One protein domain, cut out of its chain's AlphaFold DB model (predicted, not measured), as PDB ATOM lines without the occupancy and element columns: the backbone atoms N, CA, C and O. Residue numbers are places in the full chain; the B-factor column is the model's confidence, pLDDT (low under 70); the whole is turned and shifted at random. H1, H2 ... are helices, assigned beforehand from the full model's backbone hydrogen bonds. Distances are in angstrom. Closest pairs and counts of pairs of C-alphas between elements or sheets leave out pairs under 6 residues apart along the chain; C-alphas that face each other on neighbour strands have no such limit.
ATOM      1  N   GLN A 138      84.066 -31.150  45.514       85.81
ATOM      2  CA  GLN A 138      82.951 -31.042  46.454       85.81
ATOM      3  C   GLN A 138      83.066 -32.060  47.601       85.81
ATOM      4  O   GLN A 138      82.791 -31.748  48.761       85.81
ATOM      5  N   VAL A 139      83.532 -33.277  47.307       83.06
ATOM      6  CA  VAL A 139      83.793 -34.310  48.322       83.06
ATOM      7  C   VAL A 139      84.972 -33.911  49.211       83.06
ATOM      8  O   VAL A 139      84.927 -34.089  50.426       83.06
ATOM      9  N   VAL A 140      86.014 -33.320  48.631       86.25
ATOM     10  CA  VAL A 140      87.161 -32.811  49.392       86.25
ATOM     11  C   VAL A 140      86.730 -31.702  50.355       86.25
ATOM     12  O   VAL A 140      87.014 -31.774  51.552       86.25
ATOM     13  N   GLU A 141      85.993 -30.710  49.858       86.88
ATOM     14  CA  GLU A 141      85.536 -29.563  50.644       86.88
ATOM     15  C   GLU A 141      84.581 -29.986  51.766       86.88
ATOM     16  O   GLU A 141      84.761 -29.603  52.920       86.88
ATOM     17  N   THR A 142      83.610 -30.852  51.465       85.88
ATOM     18  CA  THR A 142      82.674 -31.374  52.476       85.88
ATOM     19  C   THR A 142      83.384 -32.107  53.606       85.88
ATOM     20  O   THR A 142      82.982 -31.970  54.759       85.88
ATOM     21  N   ILE A 143      84.450 -32.850  53.307       83.44
ATOM     22  CA  ILE A 143      85.211 -33.584  54.318       83.44
ATOM     23  C   ILE A 143      86.139 -32.657  55.100       83.44
ATOM     24  O   ILE A 143      86.271 -32.810  56.318       83.44
ATOM     25  N   ASN A 144      86.723 -31.652  54.451       85.31
ATOM     26  CA  ASN A 144      87.476 -30.606  55.137       85.31
ATOM     27  C   ASN A 144      86.578 -29.820  56.111       85.31
ATOM     28  O   ASN A 144      86.973 -29.609  57.261       85.31
ATOM     29  N   ASN A 145      85.333 -29.533  55.719       84.19
ATOM     30  CA  ASN A 145      84.320 -28.880  56.554       84.19
ATOM     31  C   ASN A 145      83.882 -29.717  57.772       84.19
ATOM     32  O   ASN A 145      83.330 -29.169  58.723       84.19
ATOM     33  N   LEU A 146      84.193 -31.022  57.824       76.56
ATOM     34  CA  LEU A 146      84.039 -31.834  59.046       76.56
ATOM     35  C   LEU A 146      85.072 -31.482  60.136       76.56
ATOM     36  O   LEU A 146      85.050 -32.092  61.207       76.56
ATOM     37  N   GLY A 147      85.995 -30.550  59.871       67.94
ATOM     38  CA  GLY A 147      87.010 -30.090  60.821       67.94
ATOM     39  C   GLY A 147      88.198 -31.040  60.964       67.94
ATOM     40  O   GLY A 147      88.882 -31.018  61.984       67.94
ATOM     41  N   ARG A 148      88.432 -31.916  59.975       67.75
ATOM     42  CA  ARG A 148      89.556 -32.871  59.993       67.75
ATOM     43  C   ARG A 148      90.670 -32.565  58.988       67.75
ATOM     44  O   ARG A 148      91.732 -33.162  59.111       67.75
ATOM     45  N   GLY A 149      90.444 -31.654  58.034       73.31
ATOM     46  CA  GLY A 149      91.488 -31.085  57.164       73.31
ATOM     47  C   GLY A 149      92.285 -32.086  56.320       73.31
ATOM     48  O   GLY A 149      93.441 -31.819  56.006       73.31
ATOM     49  N   TYR A 150      91.714 -33.252  56.000       80.56
ATOM     50  CA  TYR A 150      92.396 -34.299  55.232       80.56
ATOM     51  C   TYR A 150      91.647 -34.709  53.956       80.56
ATOM     52  O   TYR A 150      92.010 -35.709  53.344       80.56
ATOM     53  N   GLY A 151      90.625 -33.964  53.522       81.50
ATOM     54  CA  GLY A 151      89.854 -34.275  52.312       81.50
ATOM     55  C   GLY A 151      90.750 -34.529  51.094       81.50
ATOM     56  O   GLY A 151      90.558 -35.513  50.379       81.50
ATOM     57  N   ASP A 152      91.813 -33.736  50.946       82.81
ATOM     58  CA  ASP A 152      92.817 -33.861  49.879       82.81
ATOM     59  C   ASP A 152      93.620 -35.175  49.936       82.81
ATOM     60  O   ASP A 152      94.167 -35.635  48.935       82.81
ATOM     61  N   GLN A 153      93.675 -35.823  51.103       82.62
ATOM     62  CA  GLN A 153      94.380 -37.087  51.315       82.62
ATOM     63  C   GLN A 153      93.534 -38.317  50.962       82.62
ATOM     64  O   GLN A 153      94.064 -39.422  50.893       82.62
ATOM     65  N   ILE A 154      92.234 -38.173  50.699       81.69
ATOM     66  CA  ILE A 154      91.373 -39.324  50.383       81.69
ATOM     67  C   ILE A 154      91.789 -39.961  49.070       81.69
ATOM     68  O   ILE A 154      91.939 -41.175  48.987       81.69
ATOM     69  N   GLN A 155      92.038 -39.131  48.065       80.00
ATOM     70  CA  GLN A 155      92.480 -39.581  46.758       80.00
ATOM     71  C   GLN A 155      93.766 -40.435  46.817       80.00
ATOM     72  O   GLN A 155      93.768 -41.542  46.266       80.00
ATOM     73  N   PRO A 156      94.857 -39.995  47.477       81.50
ATOM     74  CA  PRO A 156      96.048 -40.824  47.628       81.50
ATOM     75  C   PRO A 156      95.823 -42.034  48.544       81.50
ATOM     76  O   PRO A 156      96.377 -43.092  48.257       81.50
ATOM     77  N   ILE A 157      94.989 -41.941  49.589       80.94
ATOM     78  CA  ILE A 157      94.650 -43.098  50.439       80.94
ATOM     79  C   ILE A 157      93.942 -44.180  49.614       80.94
ATOM     80  O   ILE A 157      94.303 -45.351  49.715       80.94
ATOM     81  N   MET A 158      92.987 -43.808  48.760       76.12
ATOM     82  CA  MET A 158      92.265 -44.743  47.888       76.12
ATOM     83  C   MET A 158      93.182 -45.441  46.879       76.12
ATOM     84  O   MET A 158      92.959 -46.602  46.544       76.12
ATOM     85  N   ASN A 159      94.214 -44.743  46.406       78.25
ATOM     86  CA  ASN A 159      95.177 -45.280  45.447       78.25
ATOM     87  C   ASN A 159      96.341 -46.038  46.111       78.25
ATOM     88  O   ASN A 159      97.140 -46.657  45.407       78.25
ATOM     89  N   SER A 160      96.454 -45.992  47.441       73.81
ATOM     90  CA  SER A 160      97.514 -46.674  48.182       73.81
ATOM     91  C   SER A 160      97.255 -48.178  48.291       73.81
ATOM     92  O   SER A 160      96.120 -48.620  48.464       73.81
ATOM     93  N   SER A 161      98.324 -48.977  48.248       69.56
ATOM     94  CA  SER A 161      98.278 -50.421  48.513       69.56
ATOM     95  C   SER A 161      98.319 -50.768  50.006       69.56
ATOM     96  O   SER A 161      97.945 -51.877  50.386       69.56
ATOM     97  N   HIS A 162      98.769 -49.836  50.851       74.06
ATOM     98  CA  HIS A 162      98.882 -50.007  52.298       74.06
ATOM     99  C   HIS A 162      98.362 -48.771  53.039       74.06
ATOM    100  O   HIS A 162      98.571 -47.638  52.602       74.06
ATOM    101  N   TRP A 163      97.724 -48.989  54.189       80.75
ATOM    102  CA  TRP A 163      97.170 -47.924  55.025       80.75
ATOM    103  C   TRP A 163      97.720 -47.999  56.442       80.75
ATOM    104  O   TRP A 163      97.719 -49.074  57.051       80.75
ATOM    105  N   SER A 164      98.140 -46.857  56.983       80.00
ATOM    106  CA  SER A 164      98.502 -46.754  58.397       80.00
ATOM    107  C   SER A 164      97.260 -46.846  59.287       80.00
ATOM    108  O   SER A 164      96.146 -46.531  58.861       80.00
ATOM    109  N   ASP A 165      97.430 -47.236  60.550       77.19
ATOM    110  CA  ASP A 165      96.302 -47.299  61.489       77.19
ATOM    111  C   ASP A 165      95.680 -45.917  61.735       77.19
ATOM    112  O   ASP A 165      94.464 -45.799  61.869       77.19
ATOM    113  N   ALA A 166      96.485 -44.852  61.664       77.12
ATOM    114  CA  ALA A 166      95.991 -43.479  61.691       77.12
ATOM    115  C   ALA A 166      95.070 -43.171  60.495       77.12
ATOM    116  O   ALA A 166      94.002 -42.594  60.681       77.12
ATOM    117  N   GLN A 167      95.433 -43.596  59.279       82.19
ATOM    118  CA  GLN A 167      94.591 -43.416  58.089       82.19
ATOM    119  C   GLN A 167      93.279 -44.200  58.201       82.19
ATOM    120  O   GLN A 167      92.223 -43.667  57.865       82.19
ATOM    121  N   LYS A 168      93.320 -45.434  58.722       79.88
ATOM    122  CA  LYS A 168      92.112 -46.241  58.970       79.88
ATOM    123  C   LYS A 168      91.167 -45.544  59.948       79.88
ATOM    124  O   LYS A 168      89.984 -45.403  59.659       79.88
ATOM    125  N   LEU A 169      91.693 -45.054  61.073       81.25
ATOM    126  CA  LEU A 169      90.904 -44.335  62.079       81.25
ATOM    127  C   LEU A 169      90.322 -43.025  61.539       81.25
ATOM    128  O   LEU A 169      89.182 -42.682  61.858       81.25
ATOM    129  N   LEU A 170      91.073 -42.302  60.704       83.44
ATOM    130  CA  LEU A 170      90.593 -41.080  60.059       83.44
ATOM    131  C   LEU A 170      89.394 -41.357  59.147       83.44
ATOM    132  O   LEU A 170      88.376 -40.669  59.269       83.44
ATOM    133  N   VAL A 171      89.502 -42.361  58.272       83.31
ATOM    134  CA  VAL A 171      88.446 -42.764  57.326       83.31
ATOM    135  C   VAL A 171      87.220 -43.311  58.061       83.31
ATOM    136  O   VAL A 171      86.084 -42.952  57.755       83.31
ATOM    137  N   GLN A 172      87.429 -44.121  59.098       81.62
ATOM    138  CA  GLN A 172      86.342 -44.610  59.942       81.62
ATOM    139  C   GLN A 172      85.623 -43.452  60.652       81.62
ATOM    140  O   GLN A 172      84.393 -43.369  60.651       81.62
ATOM    141  N   GLY A 173      86.383 -42.528  61.241       79.62
ATOM    142  CA  GLY A 173      85.845 -41.377  61.956       79.62
ATOM    143  C   GLY A 173      85.049 -40.423  61.061       79.62
ATOM    144  O   GLY A 173      84.076 -39.828  61.529       79.62
ATOM    145  N   THR A 174      85.415 -40.271  59.786       84.62
ATOM    146  CA  THR A 174      84.634 -39.459  58.837       84.62
ATOM    147  C   THR A 174      83.398 -40.166  58.333       84.62
ATOM    148  O   THR A 174      82.362 -39.514  58.272       84.62
ATOM    149  N   ALA A 175      83.442 -41.475  58.067       82.44
ATOM    150  CA  ALA A 175      82.239 -42.237  57.728       82.44
ATOM    151  C   ALA A 175      81.158 -42.081  58.818       82.44
ATOM    152  O   ALA A 175      79.987 -41.804  58.533       82.44
ATOM    153  N   VAL A 176      81.566 -42.171  60.088       83.62
ATOM    154  CA  VAL A 176      80.673 -41.964  61.241       83.62
ATOM    155  C   VAL A 176      80.175 -40.519  61.317       83.62
ATOM    156  O   VAL A 176      78.990 -40.283  61.542       83.62
ATOM    157  N   LYS A 177      81.047 -39.527  61.113       82.88
ATOM    158  CA  LYS A 177      80.639 -38.118  61.210       82.88
ATOM    159  C   LYS A 177      79.709 -37.692  60.067       82.88
ATOM    160  O   LYS A 177      78.743 -36.979  60.322       82.88
ATOM    161  N   LEU A 178      79.953 -38.163  58.842       81.88
ATOM    162  CA  LEU A 178      79.089 -37.931  57.679       81.88
ATOM    163  C   LEU A 178      77.686 -38.496  57.913       81.88
ATOM    164  O   LEU A 178      76.705 -37.769  57.774       81.88
ATOM    165  N   SER A 179      77.589 -39.759  58.335       79.81
ATOM    166  CA  SER A 179      76.299 -40.400  58.632       79.81
ATOM    167  C   SER A 179      75.544 -39.715  59.777       79.81
ATOM    168  O   SER A 179      74.335 -39.508  59.668       79.81
ATOM    169  N   SER A 180      76.248 -39.281  60.827       83.88
ATOM    170  CA  SER A 180      75.664 -38.482  61.914       83.88
ATOM    171  C   SER A 180      75.078 -37.163  61.406       83.88
ATOM    172  O   SER A 180      73.923 -36.860  61.695       83.88
ATOM    173  N   ASN A 181      75.839 -36.402  60.611       84.25
ATOM    174  CA  ASN A 181      75.397 -35.104  60.095       84.25
ATOM    175  C   ASN A 181      74.198 -35.236  59.143       84.25
ATOM    176  O   ASN A 181      73.309 -34.387  59.159       84.25
ATOM    177  N   ILE A 182      74.142 -36.304  58.336       80.25
ATOM    178  CA  ILE A 182      72.974 -36.604  57.492       80.25
ATOM    179  C   ILE A 182      71.738 -36.813  58.372       80.25
ATOM    180  O   ILE A 182      70.685 -36.233  58.107       80.25
ATOM    181  N   GLY A 183      71.870 -37.607  59.440       79.94
ATOM    182  CA  GLY A 183      70.790 -37.848  60.396       79.94
ATOM    183  C   GLY A 183      70.295 -36.564  61.066       79.94
ATOM    184  O   GLY A 183      69.094 -36.305  61.078       79.94
ATOM    185  N   GLU A 184      71.210 -35.729  61.558       81.00
ATOM    186  CA  GLU A 184      70.883 -34.448  62.201       81.00
ATOM    187  C   GLU A 184      70.210 -33.469  61.227       81.00
ATOM    188  O   GLU A 184      69.238 -32.801  61.576       81.00
ATOM    189  N   ASN A 185      70.665 -33.407  59.974       81.31
ATOM    190  CA  ASN A 185      70.026 -32.585  58.947       81.31
ATOM    191  C   ASN A 185      68.609 -33.063  58.605       81.31
ATOM    192  O   ASN A 185      67.725 -32.237  58.384       81.31
ATOM    193  N   LEU A 186      68.381 -34.379  58.562       81.06
ATOM    194  CA  LEU A 186      67.049 -34.947  58.342       81.06
ATOM    195  C   LEU A 186      66.106 -34.654  59.516       81.06
ATOM    196  O   LEU A 186      64.965 -34.270  59.282       81.06
ATOM    197  N   GLN A 187      66.587 -34.769  60.757       79.31
ATOM    198  CA  GLN A 187      65.825 -34.402  61.958       79.31
ATOM    199  C   GLN A 187      65.443 -32.919  61.945       79.31
ATOM    200  O   GLN A 187      64.285 -32.571  62.154       79.31
ATOM    201  N   ARG A 188      66.388 -32.039  61.590       78.25
ATOM    202  CA  ARG A 188      66.112 -30.607  61.423       78.25
ATOM    203  C   ARG A 188      65.052 -30.346  60.352       78.25
ATOM    204  O   ARG A 188      64.173 -29.519  60.567       78.25
ATOM    205  N   ALA A 189      65.118 -31.045  59.217       79.25
ATOM    206  CA  ALA A 189      64.117 -30.929  58.154       79.25
ATOM    207  C   ALA A 189      62.729 -31.435  58.589       79.25
ATOM    208  O   ALA A 189      61.719 -30.938  58.098       79.25
ATOM    209  N   ALA A 190      62.678 -32.388  59.522       79.00
ATOM    210  CA  ALA A 190      61.447 -32.888  60.128       79.00
ATOM    211  C   ALA A 190      60.893 -31.981  61.249       79.00
ATOM    212  O   ALA A 190      59.774 -32.206  61.705       79.00
ATOM    213  N   GLY A 191      61.638 -30.952  61.672       78.56
ATOM    214  CA  GLY A 191      61.269 -30.082  62.794       78.56
ATOM    215  C   GLY A 191      61.555 -30.683  64.175       78.56
ATOM    216  O   GLY A 191      61.092 -30.144  65.180       78.56
ATOM    217  N   ASP A 192      62.318 -31.775  64.235       79.69
ATOM    218  CA  ASP A 192      62.696 -32.432  65.483       79.69
ATOM    219  C   ASP A 192      63.811 -31.655  66.214       79.69
ATOM    220  O   ASP A 192      64.650 -31.001  65.578       79.69
ATOM    221  N   PRO A 193      63.871 -31.728  67.557       75.38
ATOM    222  CA  PRO A 193      64.929 -31.092  68.328       75.38
ATOM    223  C   PRO A 193      66.286 -31.730  68.009       75.38
ATOM    224  O   PRO A 193      66.538 -32.897  68.303       75.38
ATOM    225  N   VAL A 194      67.181 -30.930  67.436       72.56
ATOM    226  CA  VAL A 194      68.575 -31.291  67.153       72.56
ATOM    227  C   VAL A 194      69.504 -30.744  68.231       72.56
ATOM    228  O   VAL A 194      69.209 -29.740  68.881       72.56
ATOM    229  N   ASN A 195      70.652 -31.396  68.422       67.94
ATOM    230  CA  ASN A 195      71.679 -30.921  69.345       67.94
ATOM    231  C   ASN A 195      72.107 -29.486  68.969       67.94
ATOM    232  O   ASN A 195      72.398 -29.212  67.807       67.94
ATOM    233  N   ALA A 196      72.176 -28.569  69.938       56.94
ATOM    234  CA  ALA A 196      72.548 -27.170  69.699       56.94
ATOM    235  C   ALA A 196      73.957 -27.016  69.087       56.94
ATOM    236  O   ALA A 196      74.222 -26.044  68.385       56.94
ATOM    237  N   ALA A 197      74.845 -27.994  69.306       56.69
ATOM    238  CA  ALA A 197      76.179 -28.044  68.704       56.69
ATOM    239  C   ALA A 197      76.201 -28.579  67.255       56.69
ATOM    240  O   ALA A 197      77.241 -28.538  66.598       56.69
ATOM    241  N   ALA A 198      75.084 -29.101  66.746       58.09
ATOM    242  CA  ALA A 198      74.987 -29.699  65.420       58.09
ATOM    243  C   ALA A 198      74.710 -28.637  64.351       58.09
ATOM    244  O   ALA A 198      73.659 -28.653  63.719       58.09
ATOM    245  N   THR A 199      75.602 -27.671  64.131       61.66
ATOM    246  CA  THR A 199      75.455 -26.765  62.976       61.66
ATOM    247  C   THR A 199      75.434 -27.584  61.676       61.66
ATOM    248  O   THR A 199      76.229 -28.514  61.563       61.66
ATOM    249  N   PRO A 200      74.558 -27.293  60.695       68.75
ATOM    250  CA  PRO A 200      74.553 -28.029  59.433       68.75
ATOM    251  C   PRO A 200      75.895 -27.835  58.713       68.75
ATOM    252  O   PRO A 200      76.245 -26.718  58.347       68.75
ATOM    253  N   ILE A 201      76.653 -28.922  58.535       67.25
ATOM    254  CA  ILE A 201      78.018 -28.875  57.972       67.25
ATOM    255  C   ILE A 201      78.017 -28.907  56.427       67.25
ATOM    256  O   ILE A 201      79.030 -28.604  55.805       67.25
ATOM    257  N   SER A 202      76.891 -29.239  55.788       78.31
ATOM    258  CA  SER A 202      76.652 -29.121  54.338       78.31
ATOM    259  C   SER A 202      75.207 -29.541  54.014       78.31
ATOM    260  O   SER A 202      74.451 -29.920  54.915       78.31
ATOM    261  N   SER A 203      74.822 -29.524  52.736       82.25
ATOM    262  CA  SER A 203      73.574 -30.126  52.255       82.25
ATOM    263  C   SER A 203      73.634 -31.663  52.311       82.25
ATOM    264  O   SER A 203      74.701 -32.271  52.206       82.25
ATOM    265  N   ASN A 204      72.479 -32.325  52.441       81.44
ATOM    266  CA  ASN A 204      72.431 -33.794  52.459       81.44
ATOM    267  C   ASN A 204      72.911 -34.427  51.150       81.44
ATOM    268  O   ASN A 204      73.500 -35.500  51.195       81.44
ATOM    269  N   SER A 205      72.709 -33.776  50.002       81.31
ATOM    270  CA  SER A 205      73.238 -34.267  48.725       81.31
ATOM    271  C   SER A 205      74.764 -34.346  48.752       81.31
ATOM    272  O   SER A 205      75.329 -35.378  48.404       81.31
ATOM    273  N   HIS A 206      75.422 -33.300  49.253       81.62
ATOM    274  CA  HIS A 206      76.878 -33.229  49.328       81.62
ATOM    275  C   HIS A 206      77.442 -34.218  50.362       81.62
ATOM    276  O   HIS A 206      78.460 -34.863  50.125       81.62
ATOM    277  N   LEU A 207      76.757 -34.395  51.501       79.88
ATOM    278  CA  LEU A 207      77.146 -35.390  52.506       79.88
ATOM    279  C   LEU A 207      77.002 -36.828  51.991       79.88
ATOM    280  O   LEU A 207      77.843 -37.671  52.298       79.88
ATOM    281  N   MET A 208      75.955 -37.116  51.213       76.94
ATOM    282  CA  MET A 208      75.740 -38.437  50.615       76.94
ATOM    283  C   MET A 208      76.767 -38.741  49.524       76.94
ATOM    284  O   MET A 208      77.249 -39.867  49.452       76.94
ATOM    285  N   GLU A 209      77.147 -37.744  48.721       78.38
ATOM    286  CA  GLU A 209      78.235 -37.872  47.747       78.38
ATOM    287  C   GLU A 209      79.560 -38.197  48.449       78.38
ATOM    288  O   GLU A 209      80.233 -39.159  48.084       78.38
ATOM    289  N   ALA A 210      79.894 -37.475  49.522       82.12
ATOM    290  CA  ALA A 210      81.085 -37.757  50.319       82.12
ATOM    291  C   ALA A 210      81.040 -39.146  50.975       82.12
ATOM    292  O   ALA A 210      82.032 -39.879  50.970       82.12
ATOM    293  N   LEU A 211      79.882 -39.547  51.508       81.00
ATOM    294  CA  LEU A 211      79.709 -40.855  52.139       81.00
ATOM    295  C   LEU A 211      79.834 -42.000  51.125       81.00
ATOM    296  O   LEU A 211      80.410 -43.031  51.460       81.00
ATOM    297  N   ALA A 212      79.367 -41.808  49.888       77.94
ATOM    298  CA  ALA A 212      79.509 -42.788  48.812       77.94
ATOM    299  C   ALA A 212      80.978 -43.077  48.456       77.94
ATOM    300  O   ALA A 212      81.286 -44.172  47.993       77.94
ATOM    301  N   VAL A 213      81.891 -42.131  48.712       78.56
ATOM    302  CA  VAL A 213      83.340 -42.324  48.539       78.56
ATOM    303  C   VAL A 213      83.967 -42.994  49.762       78.56
ATOM    304  O   VAL A 213      84.736 -43.949  49.644       78.56
ATOM    305  N   VAL A 214      83.648 -42.488  50.954       81.06
ATOM    306  CA  VAL A 214      84.329 -42.866  52.201       81.06
ATOM    307  C   VAL A 214      83.854 -44.222  52.734       81.06
ATOM    308  O   VAL A 214      84.663 -44.973  53.278       81.06
ATOM    309  N   ALA A 215      82.571 -44.568  52.585       75.31
ATOM    310  CA  ALA A 215      82.025 -45.809  53.136       75.31
ATOM    311  C   ALA A 215      82.638 -47.073  52.497       75.31
ATOM    312  O   ALA A 215      83.133 -47.911  53.255       75.31
ATOM    313  N   PRO A 216      82.733 -47.198  51.156       78.44
ATOM    314  CA  PRO A 216      83.412 -48.338  50.541       78.44
ATOM    315  C   PRO A 216      84.892 -48.413  50.927       78.44
ATOM    316  O   PRO A 216      85.403 -49.493  51.205       78.44
ATOM    317  N   LEU A 217      85.587 -47.271  51.003       79.56
ATOM    318  CA  LEU A 217      86.984 -47.230  51.438       79.56
ATOM    319  C   LEU A 217      87.144 -47.786  52.863       79.56
ATOM    320  O   LEU A 217      88.024 -48.611  53.105       79.56
ATOM    321  N   ASN A 218      86.273 -47.380  53.788       82.81
ATOM    322  CA  ASN A 218      86.270 -47.869  55.165       82.81
ATOM    323  C   ASN A 218      86.040 -49.389  55.240       82.81
ATOM    324  O   ASN A 218      86.747 -50.080  55.969       82.81
ATOM    325  N   GLU A 219      85.093 -49.928  54.468       78.56
ATOM    326  CA  GLU A 219      84.827 -51.372  54.423       78.56
ATOM    327  C   GLU A 219      86.044 -52.165  53.935       78.56
ATOM    328  O   GLU A 219      86.426 -53.163  54.552       78.56
ATOM    329  N   ILE A 220      86.714 -51.693  52.879       72.06
ATOM    330  CA  ILE A 220      87.939 -52.323  52.367       72.06
ATOM    331  C   ILE A 220      89.049 -52.275  53.424       72.06
ATOM    332  O   ILE A 220      89.742 -53.271  53.642       72.06
ATOM    333  N   MET A 221      89.224 -51.134  54.095       77.94
ATOM    334  CA  MET A 221      90.234 -50.970  55.143       77.94
ATOM    335  C   MET A 221      89.994 -51.916  56.326       77.94
ATOM    336  O   MET A 221      90.949 -52.494  56.852       77.94
ATOM    337  N   GLN A 222      88.734 -52.110  56.725       74.88
ATOM    338  CA  GLN A 222      88.356 -53.055  57.779       74.88
ATOM    339  C   GLN A 222      88.578 -54.508  57.343       74.88
ATOM    340  O   GLN A 222      89.149 -55.297  58.098       74.88
ATOM    341  N   ALA A 223      88.221 -54.847  56.101       67.94
ATOM    342  CA  ALA A 223      88.462 -56.171  55.537       67.94
ATOM    343  C   ALA A 223      89.965 -56.499  55.450       67.94
ATOM    344  O   ALA A 223      90.376 -57.604  55.797       67.94
ATOM    345  N   ALA A 224      90.808 -55.535  55.066       62.09
ATOM    346  CA  ALA A 224      92.262 -55.704  55.034       62.09
ATOM    347  C   ALA A 224      92.879 -55.867  56.435       62.09
ATOM    348  O   ALA A 224      93.854 -56.604  56.602       62.09
ATOM    349  N   GLY A 225      92.296 -55.226  57.454       56.72
ATOM    350  CA  GLY A 225      92.671 -55.422  58.856       56.72
ATOM    351  C   GLY A 225      92.486 -56.867  59.319       56.72
ATOM    352  O   GLY A 225      93.370 -57.387  59.997       56.72
ATOM    353  N   SER A 226      91.409 -57.527  58.871       45.88
ATOM    354  CA  SER A 226      91.096 -58.933  59.180       45.88
ATOM    355  C   SER A 226      92.080 -59.934  58.562       45.88
ATOM    356  O   SER A 226      92.283 -61.013  59.112       45.88
ATOM    357  N   VAL A 227      92.711 -59.602  57.428       44.09
ATOM    358  CA  VAL A 227      93.663 -60.505  56.748       44.09
ATOM    359  C   VAL A 227      95.021 -60.524  57.462       44.09
ATOM    360  O   VAL A 227      95.620 -61.586  57.603       44.09
ATOM    361  N   ASN A 228      95.481 -59.382  57.988       38.31
ATOM    362  CA  ASN A 228      96.715 -59.320  58.784       38.31
ATOM    363  C   ASN A 228      96.534 -59.805  60.229       38.31
ATOM    364  O   ASN A 228      97.512 -60.224  60.844       38.31
ATOM    365  N   THR A 229      95.312 -59.788  60.770       38.88
ATOM    366  CA  THR A 229      95.018 -60.454  62.050       38.88
ATOM    367  C   THR A 229      95.002 -61.965  61.882       38.88
ATOM    368  O   THR A 229      95.576 -62.638  62.709       38.88
ATOM    369  N   LEU A 230      94.532 -62.542  60.773       36.66
ATOM    370  CA  LEU A 230      94.605 -64.005  60.598       36.66
ATOM    371  C   LEU A 230      96.040 -64.558  60.466       36.66
ATOM    372  O   LEU A 230      96.277 -65.710  60.819       36.66
ATOM    373  N   VAL A 231      97.006 -63.753  60.006       37.88
ATOM    374  CA  VAL A 231      98.430 -64.145  59.973       37.88
ATOM    375  C   VAL A 231      99.123 -63.893  61.320       37.88
ATOM    376  O   VAL A 231      99.978 -64.681  61.719       37.88
ATOM    377  N   ASN A 232      98.733 -62.847  62.057       39.38
ATOM    378  CA  ASN A 232      99.345 -62.504  63.347       39.38
ATOM    379  C   ASN A 232      98.639 -63.119  64.573       39.38
ATOM    380  O   ASN A 232      99.286 -63.309  65.597       39.38
ATOM    381  N   ASP A 233      97.370 -63.514  64.484       37.62
ATOM    382  CA  ASP A 233      96.586 -64.106  65.584       37.62
ATOM    383  C   ASP A 233      96.843 -65.606  65.744       37.62
ATOM    384  O   ASP A 233      96.621 -66.154  66.822       37.62
ATOM    385  N   VAL A 234      97.415 -66.273  64.733       39.50
ATOM    386  CA  VAL A 234      98.037 -67.593  64.942       39.50
ATOM    387  C   VAL A 234      99.307 -67.463  65.801       39.50
ATOM    388  O   VAL A 234      99.682 -68.409  66.486       39.50
ATOM    389  N   VAL A 235      99.935 -66.281  65.841       39.25
ATOM    390  CA  VAL A 235     101.153 -66.013  66.631       39.25
ATOM    391  C   VAL A 235     100.854 -65.288  67.956       39.25
ATOM    392  O   VAL A 235     101.632 -65.402  68.898       39.25
TER     393      VAL A 235
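AT A GLANCE: This is residues 138 to 235 of the 256 residues of the protein "RHS repeat-associated core domain-containing protein" of Pseudomonas sp. CM27 (UniProt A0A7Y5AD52). Long helices H3 and H4 form a hairpin, H1 packs on both, H2 on H1, and residues 226 to 235 stick out. The printed part, 98 residues with helices H1 to H4 in order, is all helix and only just loose, close to compact: its radius of gyration of the C-alphas is 15.6 A, its spans 53, 26 and 19 A.

IN THESE COORDINATES: Find C-alpha 138 at (82.951, -31.042, 46.454); from there H1 runs to residue 148. H2, residues 151 to 159, precedes H3, residues 165 to 190, 37.7 A long. A long link leads to H4, residues 204 to 232, 40.8 A long, ending at (99.345, -62.504, 63.347).

HOW THE PARTS SIT: H3 and H4 touch, closest at C-alphas 172 and 218, 5.8 A. H1 touches H4 at residues 206 to 210 alone, closest at C-alphas 139 and 210, 4.8 A. In H3 every O i to N i+4 pair is within hydrogen-bond range; H1 has 5 of 7, H2 3 of 5, H4 21 of 25.

THE WHOLE: The printed part has no cut; residues 223 to 235 are under pLDDT 70.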